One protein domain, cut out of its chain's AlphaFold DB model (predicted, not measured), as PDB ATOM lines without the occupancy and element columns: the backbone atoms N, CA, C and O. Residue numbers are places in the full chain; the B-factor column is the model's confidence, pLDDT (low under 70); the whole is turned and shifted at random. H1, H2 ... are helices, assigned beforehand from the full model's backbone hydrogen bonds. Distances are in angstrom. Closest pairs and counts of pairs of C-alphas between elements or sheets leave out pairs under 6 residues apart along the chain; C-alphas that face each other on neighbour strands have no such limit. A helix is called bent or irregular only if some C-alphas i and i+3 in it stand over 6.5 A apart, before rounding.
ATOM      1  N   ILE A   2      81.895 144.225  53.407       75.62
ATOM      2  CA  ILE A   2      81.865 142.756  53.191       75.62
ATOM      3  C   ILE A   2      83.033 142.003  53.863       75.62
ATOM      4  O   ILE A   2      82.838 140.908  54.390       75.62
ATOM      5  N   GLN A   3      84.242 142.578  53.895       76.38
ATOM      6  CA  GLN A   3      85.391 141.936  54.550       76.38
ATOM      7  C   GLN A   3      85.269 141.886  56.080       76.38
ATOM      8  O   GLN A   3      85.629 140.878  56.678       76.38
ATOM      9  N   LEU A   4      84.687 142.920  56.698       82.25
ATOM     10  CA  LEU A   4      84.445 142.971  58.142       82.25
ATOM     11  C   LEU A   4      83.458 141.875  58.571       82.25
ATOM     12  O   LEU A   4      83.726 141.127  59.503       82.25
ATOM     13  N   PHE A   5      82.365 141.709  57.822       79.81
ATOM     14  CA  PHE A   5      81.388 140.644  58.070       79.81
ATOM     15  C   PHE A   5      82.002 139.239  57.926       79.81
ATOM     16  O   PHE A   5      81.733 138.338  58.724       79.81
ATOM     17  N   ARG A   6      82.886 139.051  56.937       78.75
ATOM     18  CA  ARG A   6      83.616 137.789  56.738       78.75
ATOM     19  C   ARG A   6      84.607 137.499  57.874       78.75
ATOM     20  O   ARG A   6      84.799 136.338  58.220       78.75
ATOM     21  N   HIS A   7      85.219 138.529  58.458       77.31
ATOM     22  CA  HIS A   7      86.136 138.367  59.587       77.31
ATOM     23  C   HIS A   7      85.385 138.002  60.875       77.31
ATOM     24  O   HIS A   7      85.724 137.008  61.507       77.31
ATOM     25  N   LEU A   8      84.283 138.700  61.174       85.56
ATOM     26  CA  LEU A   8      83.431 138.429  62.340       85.56
ATOM     27  C   LEU A   8      82.855 137.002  62.331       85.56
ATOM     28  O   LEU A   8      82.850 136.311  63.347       85.56
ATOM     29  N   THR A   9      82.408 136.526  61.167       85.94
ATOM     30  CA  THR A   9      81.906 135.148  61.012       85.94
ATOM     31  C   THR A   9      83.020 134.100  61.109       85.94
ATOM     32  O   THR A   9      82.800 133.008  61.638       85.94
ATOM     33  N   GLY A  10      84.231 134.424  60.643       86.69
ATOM     34  CA  GLY A  10      85.412 133.574  60.790       86.69
ATOM     35  C   GLY A  10      85.859 133.419  62.246       86.69
ATOM     36  O   GLY A  10      86.096 132.294  62.690       86.69
ATOM     37  N   GLU A  11      85.918 134.521  62.995       87.56
ATOM     38  CA  GLU A  11      86.267 134.527  64.419       87.56
ATOM     39  C   GLU A  11      85.235 133.780  65.263       87.56
ATOM     40  O   GLU A  11      85.610 132.887  66.021       87.56
ATOM     41  N   ALA A  12      83.940 134.045  65.063       86.69
ATOM     42  CA  ALA A  12      82.872 133.326  65.760       86.69
ATOM     43  C   ALA A  12      82.972 131.804  65.550       86.69
ATOM     44  O   ALA A  12      82.847 131.026  66.497       86.69
ATOM     45  N   ARG A  13      83.276 131.365  64.321       89.94
ATOM     46  CA  ARG A  13      83.463 129.943  64.007       89.94
ATOM     47  C   ARG A  13      84.690 129.347  64.701       89.94
ATOM     48  O   ARG A  13      84.652 128.187  65.107       89.94
ATOM     49  N   ASN A  14      85.778 130.102  64.826       92.75
ATOM     50  CA  ASN A  14      86.973 129.645  65.536       92.75
ATOM     51  C   ASN A  14      86.728 129.553  67.048       92.75
ATOM     52  O   ASN A  14      87.102 128.550  67.652       92.75
ATOM     53  N   LEU A  15      86.021 130.522  67.636       92.75
ATOM     54  CA  LEU A  15      85.619 130.492  69.046       92.75
ATOM     55  C   LEU A  15      84.722 129.287  69.357       92.75
ATOM     56  O   LEU A  15      84.959 128.582  70.334       92.75
ATOM     57  N   GLN A  16      83.742 128.993  68.497       93.75
ATOM     58  CA  GLN A  16      82.894 127.806  68.642       93.75
ATOM     59  C   GLN A  16      83.698 126.503  68.589       93.75
ATOM     60  O   GLN A  16      83.454 125.595  69.383       93.75
ATOM     61  N   LYS A  17      84.670 126.405  67.674       95.50
ATOM     62  CA  LYS A  17      85.550 125.233  67.583       95.50
ATOM     63  C   LYS A  17      86.383 125.049  68.846       95.50
ATOM     64  O   LYS A  17      86.487 123.927  69.334       95.50
ATOM     65  N   GLU A  18      86.955 126.128  69.371       95.81
ATOM     66  CA  GLU A  18      87.776 126.068  70.580       95.81
ATOM     67  C   GLU A  18      86.930 125.695  71.805       95.81
ATOM     68  O   GLU A  18      87.302 124.798  72.558       95.81
ATOM     69  N   ALA A  19      85.738 126.284  71.945       96.69
ATOM     70  CA  ALA A  19      84.787 125.922  72.994       96.69
ATOM     71  C   ALA A  19      84.395 124.438  72.916       96.69
ATOM     72  O   ALA A  19      84.425 123.731  73.921       96.69
ATOM     73  N   PHE A  20      84.097 123.928  71.718       97.44
ATOM     74  CA  PHE A  20      83.761 122.517  71.532       97.44
ATOM     75  C   PHE A  20      84.935 121.589  71.866       97.44
ATOM     76  O   PHE A  20      84.747 120.559  72.510       97.44
ATOM     77  N   LYS A  21      86.162 121.960  71.488       97.12
ATOM     78  CA  LYS A  21      87.375 121.204  71.828       97.12
ATOM     79  C   LYS A  21      87.605 121.145  73.341       97.12
ATOM     80  O   LYS A  21      87.960 120.086  73.863       97.12
ATOM     81  N   GLN A  22      87.378 122.253  74.044       97.44
ATOM     82  CA  GLN A  22      87.437 122.284  75.504       97.44
ATOM     83  C   GLN A  22      86.362 121.381  76.104       97.44
ATOM     84  O   GLN A  22      86.699 120.494  76.882       97.44
ATOM     85  N   LEU A  23      85.105 121.510  75.675       97.88
ATOM     86  CA  LEU A  23      84.016 120.648  76.144       97.88
ATOM     87  C   LEU A  23      84.325 119.164  75.935       97.88
ATOM     88  O   LEU A  23      84.201 118.386  76.874       97.88
ATOM     89  N   LEU A  24      84.818 118.774  74.755       97.88
ATOM     90  CA  LEU A  24      85.252 117.399  74.496       97.88
ATOM     91  C   LEU A  24      86.339 116.939  75.469       97.88
ATOM     92  O   LEU A  24      86.283 115.815  75.964       97.88
ATOM     93  N   THR A  25      87.317 117.798  75.753       97.19
ATOM     94  CA  THR A  25      88.414 117.488  76.679       97.19
ATOM     95  C   THR A  25      87.894 117.312  78.104       97.19
ATOM     96  O   THR A  25      88.214 116.310  78.747       97.19
ATOM     97  N   LEU A  26      87.053 118.234  78.586       97.75
ATOM     98  CA  LEU A  26      86.435 118.145  79.908       97.75
ATOM     99  C   LEU A  26      85.557 116.894  80.025       97.75
ATOM    100  O   LEU A  26      85.730 116.122  80.965       97.75
ATOM    101  N   SER A  27      84.665 116.655  79.061       97.94
ATOM    102  CA  SER A  27      83.776 115.491  79.068       97.94
ATOM    103  C   SER A  27      84.555 114.181  79.026       97.94
ATOM    104  O   SER A  27      84.291 113.293  79.829       97.94
ATOM    105  N   THR A  28      85.551 114.060  78.144       96.50
ATOM    106  CA  THR A  28      86.370 112.840  78.047       96.50
ATOM    107  C   THR A  28      87.149 112.593  79.336       96.50
ATOM    108  O   THR A  28      87.220 111.456  79.796       96.50
ATOM    109  N   SER A  29      87.686 113.645  79.959       96.81
ATOM    110  CA  SER A  29      88.411 113.532  81.230       96.81
ATOM    111  C   SER A  29      87.482 113.114  82.372       96.81
ATOM    112  O   SER A  29      87.811 112.205  83.133       96.81
ATOM    113  N   ALA A  30      86.296 113.725  82.461       97.88
ATOM    114  CA  ALA A  30      85.292 113.390  83.466       97.88
ATOM    115  C   ALA A  30      84.813 111.937  83.323       97.88
ATOM    116  O   ALA A  30      84.794 111.196  84.302       97.88
ATOM    117  N   PHE A  31      84.497 111.494  82.103       97.38
ATOM    118  CA  PHE A  31      84.122 110.101  81.863       97.38
ATOM    119  C   PHE A  31      85.280 109.129  82.096       97.38
ATOM    120  O   PHE A  31      85.046 108.035  82.599       97.38
ATOM    121  N   GLY A  32      86.522 109.522  81.799       95.50
ATOM    122  CA  GLY A  32      87.709 108.739  82.141       95.50
ATOM    123  C   GLY A  32      87.834 108.502  83.650       95.50
ATOM    124  O   GLY A  32      88.100 107.378  84.069       95.50
ATOM    125  N   LEU A  33      87.567 109.528  84.465       96.81
ATOM    126  CA  LEU A  33      87.549 109.406  85.926       96.81
ATOM    127  C   LEU A  33      86.424 108.483  86.409       96.81
ATOM    128  O   LEU A  33      86.673 107.583  87.206       96.81
ATOM    129  N   VAL A  34      85.201 108.673  85.904       97.06
ATOM    130  CA  VAL A  34      84.054 107.817  86.251       97.06
ATOM    131  C   VAL A  34      84.330 106.358  85.879       97.06
ATOM    132  O   VAL A  34      84.084 105.464  86.682       97.06
ATOM    133  N   ALA A  35      84.904 106.108  84.700       95.88
ATOM    134  CA  ALA A  35      85.279 104.766  84.274       95.88
ATOM    135  C   ALA A  35      86.346 104.149  85.193       95.88
ATOM    136  O   ALA A  35      86.236 102.978  85.549       95.88
ATOM    137  N   ALA A  36      87.357 104.922  85.605       93.69
ATOM    138  CA  ALA A  36      88.385 104.448  86.530       93.69
ATOM    139  C   ALA A  36      87.797 104.044  87.892       93.69
ATOM    140  O   ALA A  36      88.173 103.004  88.435       93.69
ATOM    141  N   LEU A  37      86.854 104.832  88.419       95.69
ATOM    142  CA  LEU A  37      86.149 104.520  89.665       95.69
ATOM    143  C   LEU A  37      85.293 103.256  89.529       95.69
ATOM    144  O   LEU A  37      85.427 102.349  90.346       95.69
ATOM    145  N   ALA A  38      84.505 103.146  88.458       96.69
ATOM    146  CA  ALA A  38      83.654 101.982  88.219       96.69
ATOM    147  C   ALA A  38      84.455 100.673  88.116       96.69
ATOM    148  O   ALA A  38      84.041  99.648  88.649       96.69
ATOM    149  N   TRP A  39      85.628 100.695  87.470       93.88
ATOM    150  CA  TRP A  39      86.500  99.518  87.405       93.88
ATOM    151  C   TRP A  39      87.110  99.149  88.759       93.88
ATOM    152  O   TRP A  39      87.222  97.962  89.059       93.88
ATOM    153  N   ASN A  40      87.489 100.132  89.580       92.50
ATOM    154  CA  ASN A  40      87.968  99.877  90.939       92.50
ATOM    155  C   ASN A  40      86.878  99.195  91.784       92.50
ATOM    156  O   ASN A  40      87.122  98.133  92.362       92.50
ATOM    157  N   GLU A  41      85.672  99.767  91.793       95.44
ATOM    158  CA  GLU A  41      84.525  99.221  92.522       95.44
ATOM    159  C   GLU A  41      84.188  97.806  92.043       95.44
ATOM    160  O   GLU A  41      84.125  96.885  92.855       95.44
ATOM    161  N   PHE A  42      84.091  97.601  90.725       95.12
ATOM    162  CA  PHE A  42      83.797  96.295  90.140       95.12
ATOM    163  C   PHE A  42      84.823  95.227  90.529       95.12
ATOM    164  O   PHE A  42      84.445  94.135  90.944       95.12
ATOM    165  N   ILE A  43      86.125  95.512  90.404       92.06
ATOM    166  CA  ILE A  43      87.168  94.529  90.738       92.06
ATOM    167  C   ILE A  43      87.136  94.219  92.238       92.06
ATOM    168  O   ILE A  43      87.287  93.060  92.625       92.06
ATOM    169  N   THR A  44      86.906  95.228  93.079       91.94
ATOM    170  CA  THR A  44      86.779  95.044  94.529       91.94
ATOM    171  C   THR A  44      85.599  94.137  94.867       91.94
ATOM    172  O   THR A  44      85.776  93.131  95.553       91.94
ATOM    173  N   GLU A  45      84.411  94.440  94.345       94.00
ATOM    174  CA  GLU A  45      83.202  93.649  94.584       94.00
ATOM    175  C   GLU A  45      83.324  92.235  94.011       94.00
ATOM    176  O   GLU A  45      82.897  91.268  94.643       94.00
ATOM    177  N   PHE A  46      83.969  92.086  92.854       91.62
ATOM    178  CA  PHE A  46      84.249  90.788  92.257       91.62
ATOM    179  C   PHE A  46      85.132  89.931  93.172       91.62
ATOM    180  O   PHE A  46      84.824  88.765  93.427       91.62
ATOM    181  N   VAL A  47      86.213  90.498  93.708       88.94
ATOM    182  CA  VAL A  47      87.107  89.783  94.626       88.94
ATOM    183  C   VAL A  47      86.394  89.444  95.939       88.94
ATOM    184  O   VAL A  47      86.474  88.307  96.406       88.94
ATOM    185  N   GLU A  48      85.647  90.380  96.517       88.06
ATOM    186  CA  GLU A  48      84.924  90.146  97.771       88.06
ATOM    187  C   GLU A  48      83.803  89.108  97.617       88.06
ATOM    188  O   GLU A  48      83.632  88.257  98.489       88.06
ATOM    189  N   THR A  49      83.079  89.127  96.496       89.88
ATOM    190  CA  THR A  49      81.950  88.219  96.245       89.88
ATOM    191  C   THR A  49      82.407  86.824  95.833       89.88
ATOM    192  O   THR A  49      81.882  85.833  96.337       89.88
ATOM    193  N   TYR A  50      83.381  86.719  94.924       88.44
ATOM    194  CA  TYR A  50      83.741  85.437  94.314       88.44
ATOM    195  C   TYR A  50      85.003  84.814  94.895       88.44
ATOM    196  O   TYR A  50      85.086  83.596  94.985       88.44
ATOM    197  N   ILE A  51      85.992  85.613  95.295       85.50
ATOM    198  CA  ILE A  51      87.294  85.089  95.720       85.50
ATOM    199  C   ILE A  51      87.323  84.870  97.230       85.50
ATOM    200  O   ILE A  51      87.722  83.797  97.686       85.50
ATOM    201  N   ARG A  52      86.865  85.848  98.018       81.81
ATOM    202  CA  ARG A  52      86.934  85.804  99.486       81.81
ATOM    203  C   ARG A  52      86.263  84.573 100.124       81.81
ATOM    204  O   ARG A  52      86.863  84.025 101.051       81.81
ATOM    205  N   PRO A  53      85.096  84.080  99.656       83.94
ATOM    206  CA  PRO A  53      84.497  82.862 100.207       83.94
ATOM    207  C   PRO A  53      85.339  81.602  99.967       83.94
ATOM    208  O   PRO A  53      85.293  80.677 100.772       83.94
ATOM    209  N   ILE A  54      86.131  81.573  98.889       82.12
ATOM    210  CA  ILE A  54      86.947  80.416  98.489       82.12
ATOM    211  C   ILE A  54      88.227  80.330  99.330       82.12
ATOM    212  O   ILE A  54      88.627  79.243  99.740       82.12
ATOM    213  N   VAL A  55      88.873  81.468  99.607       76.50
ATOM    214  CA  VAL A  55      90.138  81.520 100.371       76.50
ATOM    215  C   VAL A  55      89.951  81.536 101.894       76.50
ATOM    216  O   VAL A  55      90.932  81.462 102.634       76.50
ATOM    217  N   GLY A  56      88.706  81.597 102.372       68.50
ATOM    218  CA  GLY A  56      88.368  81.624 103.791       68.50
ATOM    219  C   GLY A  56      88.458  83.026 104.407       68.50
ATOM    220  O   GLY A  56      89.387  83.801 104.166       68.50
ATOM    221  N   THR A  57      87.477  83.351 105.253       62.81
ATOM    222  CA  THR A  57      87.229  84.688 105.831       62.81
ATOM    223  C   THR A  57      88.417  85.280 106.603       62.81
ATOM    224  O   THR A  57      88.507  86.499 106.752       62.81
ATOM    225  N   SER A  58      89.337  84.440 107.081       63.84
ATOM    226  CA  SER A  58      90.521  84.814 107.863       63.84
ATOM    227  C   SER A  58      91.683  85.363 107.024       63.84
ATOM    228  O   SER A  58      92.563  86.021 107.574       63.84
ATOM    229  N   SER A  59      91.683  85.176 105.701       72.69
ATOM    230  CA  SER A  59      92.803  85.559 104.831       72.69
ATOM    231  C   SER A  59      92.560  86.878 104.086       72.69
ATOM    232  O   SER A  59      92.621  86.955 102.858       72.69
ATOM    233  N   LYS A  60      92.314  87.966 104.835       76.31
ATOM    234  CA  LYS A  60      92.148  89.326 104.270       76.31
ATOM    235  C   LYS A  60      93.342  89.740 103.396       76.31
ATOM    236  O   LYS A  60      93.155  90.351 102.349       76.31
ATOM    237  N   LEU A  61      94.554  89.342 103.789       83.38
ATOM    238  CA  LEU A  61      95.785  89.612 103.043       83.38
ATOM    239  C   LEU A  61      95.784  88.961 101.648       83.38
ATOM    240  O   LEU A  61      96.224  89.577 100.683       83.38
ATOM    241  N   VAL A  62      95.254  87.739 101.530       84.38
ATOM    242  CA  VAL A  62      95.195  86.998 100.258       84.38
ATOM    243  C   VAL A  62      94.175  87.629  99.310       84.38
ATOM    244  O   VAL A  62      94.476  87.799  98.132       84.38
ATOM    245  N   SER A  63      93.013  88.054  99.826       82.81
ATOM    246  CA  SER A  63      92.013  88.806  99.047       82.81
ATOM    247  C   SER A  63      92.622  90.083  98.444       82.81
ATOM    248  O   SER A  63      92.558  90.304  97.233       82.81
ATOM    249  N   SER A  64      93.326  90.879  99.259       86.38
ATOM    250  CA  SER A  64      93.989  92.107  98.794       86.38
ATOM    251  C   SER A  64      95.123  91.851  97.795       86.38
ATOM    252  O   SER A  64      95.324  92.656  96.886       86.38
ATOM    253  N   LEU A  65      95.847  90.733  97.923       89.62
ATOM    254  CA  LEU A  65      96.882  90.349  96.962       89.62
ATOM    255  C   LEU A  65      96.279  89.997  95.594       89.62
ATOM    256  O   LEU A  65      96.800  90.424  94.566       89.62
ATOM    257  N   ILE A  66      95.159  89.270  95.571       89.00
ATOM    258  CA  ILE A  66      94.460  88.918  94.327       89.00
ATOM    259  C   ILE A  66      93.898  90.174  93.657       89.00
ATOM    260  O   ILE A  66      94.102  90.359  92.458       89.00
ATOM    261  N   TYR A  67      93.284  91.074  94.430       90.56
ATOM    262  CA  TYR A  67      92.884  92.393  93.939       90.56
ATOM    263  C   TYR A  67      94.059  93.137  93.279       90.56
ATOM    264  O   TYR A  67      93.937  93.590  92.140       90.56
ATOM    265  N   ALA A  68      95.218  93.207  93.946       92.81
ATOM    266  CA  ALA A  68      96.402  93.898  93.432       92.81
ATOM    267  C   ALA A  68      96.922  93.293  92.112       92.81
ATOM    268  O   ALA A  68      97.318  94.021  91.196       92.81
ATOM    269  N   VAL A  69      96.889  91.966  91.979       94.44
ATOM    270  CA  VAL A  69      97.265  91.282  90.734       94.44
ATOM    271  C   VAL A  69      96.261  91.586  89.620       94.44
ATOM    272  O   VAL A  69      96.671  91.944  88.516       94.44
ATOM    273  N   LEU A  70      94.957  91.505  89.900       92.62
ATOM    274  CA  LEU A  70      93.909  91.764  88.911       92.62
ATOM    275  C   LEU A  70      93.958  93.199  88.382       92.62
ATOM    276  O   LEU A  70      93.935  93.393  87.166       92.62
ATOM    277  N   ILE A  71      94.089  94.197  89.261       93.00
ATOM    278  CA  ILE A  71      94.171  95.596  88.827       93.00
ATOM    279  C   ILE A  71      95.446  95.863  88.017       93.00
ATOM    280  O   ILE A  71      95.412  96.624  87.051       93.00
ATOM    281  N   THR A  72      96.553  95.187  88.337       94.44
ATOM    282  CA  THR A  72      97.803  95.292  87.567       94.44
ATOM    283  C   THR A  72      97.641  94.705  86.167       94.44
ATOM    284  O   THR A  72      98.013  95.345  85.184       94.44
ATOM    285  N   ILE A  73      97.037  93.518  86.049       95.25
ATOM    286  CA  ILE A  73      96.738  92.902  84.750       95.25
ATOM    287  C   ILE A  73      95.811  93.813  83.941       95.25
ATOM    288  O   ILE A  73      96.085  94.081  82.774       95.25
ATOM    289  N   PHE A  74      94.752  94.335  84.562       94.12
ATOM    290  CA  PHE A  74      93.827  95.263  83.921       94.12
ATOM    291  C   PHE A  74      94.548  96.516  83.400       94.12
ATOM    292  O   PHE A  74      94.393  96.876  82.232       94.12
ATOM    293  N   ALA A  75      95.404  97.132  84.220       93.00
ATOM    294  CA  ALA A  75      96.196  98.292  83.825       93.00
ATOM    295  C   ALA A  75      97.116  97.983  82.633       93.00
ATOM    296  O   ALA A  75      97.161  98.757  81.675       93.00
ATOM    297  N   VAL A  76      97.805  96.837  82.641       96.38
ATOM    298  CA  VAL A  76      98.655  96.398  81.522       96.38
ATOM    299  C   VAL A  76      97.827  96.172  80.258       96.38
ATOM    300  O   VAL A  76      98.215  96.639  79.191       96.38
ATOM    301  N   LEU A  77      96.668  95.515  80.351       95.69
ATOM    302  CA  LEU A  77      95.794  95.280  79.199       95.69
ATOM    303  C   LEU A  77      95.302  96.593  78.586       95.69
ATOM    304  O   LEU A  77      95.390  96.767  77.370       95.69
ATOM    305  N   VAL A  78      94.810  97.525  79.405       93.38
ATOM    306  CA  VAL A  78      94.319  98.825  78.929       93.38
ATOM    307  C   VAL A  78      95.455  99.625  78.294       93.38
ATOM    308  O   VAL A  78      95.333 100.060  77.148       93.38
ATOM    309  N   THR A  79      96.584  99.777  78.992       93.81
ATOM    310  CA  THR A  79      97.728 100.558  78.494       93.81
ATOM    311  C   THR A  79      98.329  99.953  77.228       93.81
ATOM    312  O   THR A  79      98.539 100.677  76.258       93.81
ATOM    313  N   PHE A  80      98.509  98.632  77.169       95.19
ATOM    314  CA  PHE A  80      99.033  97.947  75.989       95.19
ATOM    315  C   PHE A  80      98.121  98.110  74.765       95.19
ATOM    316  O   PHE A  80      98.598  98.405  73.665       95.19
ATOM    317  N   ASN A  81      96.802  97.962  74.941       93.69
ATOM    318  CA  ASN A  81      95.848  98.169  73.851       93.69
ATOM    319  C   ASN A  81      95.853  99.625  73.367       93.69
ATOM    320  O   ASN A  81      95.867  99.861  72.157       93.69
ATOM    321  N   LEU A  82      95.924 100.596  74.283       91.31
ATOM    322  CA  LEU A  82      96.051 102.011  73.929       91.31
ATOM    323  C   LEU A  82      97.346 102.283  73.151       91.31
ATOM    324  O   LEU A  82      97.294 102.897  72.085       91.31
ATOM    325  N   THR A  83      98.492 101.766  73.605       93.31
ATOM    326  CA  THR A  83      99.774 101.897  72.894       93.31
ATOM    327  C   THR A  83      99.701 101.318  71.480       93.31
ATOM    328  O   THR A  83     100.201 101.930  70.535       93.31
ATOM    329  N   LYS A  84      99.038 100.168  71.296       92.81
ATOM    330  CA  LYS A  84      98.847  99.551  69.976       92.81
ATOM    331  C   LYS A  84      97.994 100.417  69.048       92.81
ATOM    332  O   LYS A  84      98.297 100.498  67.859       92.81
ATOM    333  N   ILE A  85      96.943 101.052  69.568       94.12
ATOM    334  CA  ILE A  85      96.075 101.946  68.788       94.12
ATOM    335  C   ILE A  85      96.845 103.195  68.356       94.12
ATOM    336  O   ILE A  85      96.775 103.565  67.185       94.12
ATOM    337  N   VAL A  86      97.607 103.803  69.269       91.94
ATOM    338  CA  VAL A  86      98.418 104.994  68.973       91.94
ATOM    339  C   VAL A  86      99.487 104.681  67.931       91.94
ATOM    340  O   VAL A  86      99.628 105.431  66.979       91.94
ATOM    341  N   ARG A  87     100.184 103.546  68.051       87.12
ATOM    342  CA  ARG A  87     101.244 103.139  67.110       87.12
ATOM    343  C   ARG A  87     100.728 102.761  65.712       87.12
ATOM    344  O   ARG A  87     101.519 102.677  64.779       87.12
ATOM    345  N   LYS A  88      99.434 102.455  65.566       68.69
ATOM    346  CA  LYS A  88      98.825 102.087  64.274       68.69
ATOM    347  C   LYS A  88      98.361 103.311  63.465       68.69
ATOM    348  O   LYS A  88      97.946 103.138  62.322       68.69
ATOM    349  N   ARG A  89      98.396 104.511  64.048       51.34
ATOM    350  CA  ARG A  89      98.209 105.788  63.348       51.34
ATOM    351  C   ARG A  89      99.550 106.477  63.153       51.34
ATOM    352  O   ARG A  89      99.617 107.272  62.195       51.34
TER     353      ARG A  89
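What this domain is: This is residues 2 to 89 of the 89 residues of an uncharacterized protein of Candidatus Woesebacteria bacterium GWA1_42_12 (UniProt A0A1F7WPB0). The printed part is a long, lopsided V, a helical hairpin in which the long helix H1 runs to a turn and the shorter helix H2 folds back beside only its last part, the two spreading apart away from the turn. H1 makes the length, and its residues 2 to 38 stick out beyond the contact, as do residues 75 to 89, of which 75 to 87 belong to H2. The printed part has 88 residues with two named helices, H1 then H2, and no named strand; its class is all helix. The whole is extended, with a radius of gyration of the C-alphas of 23.1 A, and spans 80 by 27 by 15 A.

How they stand to each other: H1, residues 2 to 55, has a kink of 32 degrees near residue 49. It is neither bent nor irregular, but only just: C-alphas 50 and 53 are 6.5 A apart. H2, residues 60 to 87, touches H1 with residues 60 to 71 alone, and H1 touches it with residues 40 to 55 alone. Their closest C-alphas, of Arg 52 and Ser 63, are 5.9 A apart. The two form a helical hairpin at a shallow tilt of 32 degrees, only just short of steep, and run opposite ways. In H2 every O i to N i+4 pair is within hydrogen-bond range; in H1 47 of 50 are.

Where its parts are: H1 begins at C-alpha 2 (81.865, 142.756, 53.191), ends at C-alpha 55 (90.138, 81.520, 100.371) and measures 77.7 A. H2 measures 40.7 A and ends at C-alpha 87 (101.244, 103.139, 67.110).

The domain as a whole: The C-alphas farthest apart, of Ile 2 and Ser 58, are 80.1 A apart. The printed part has no cut, and the link from H1 to H2 is tight, with 4 residues. The mean pLDDT of the printed part is 89.2; residues 56 to 58 and 88 to 89 are under 70.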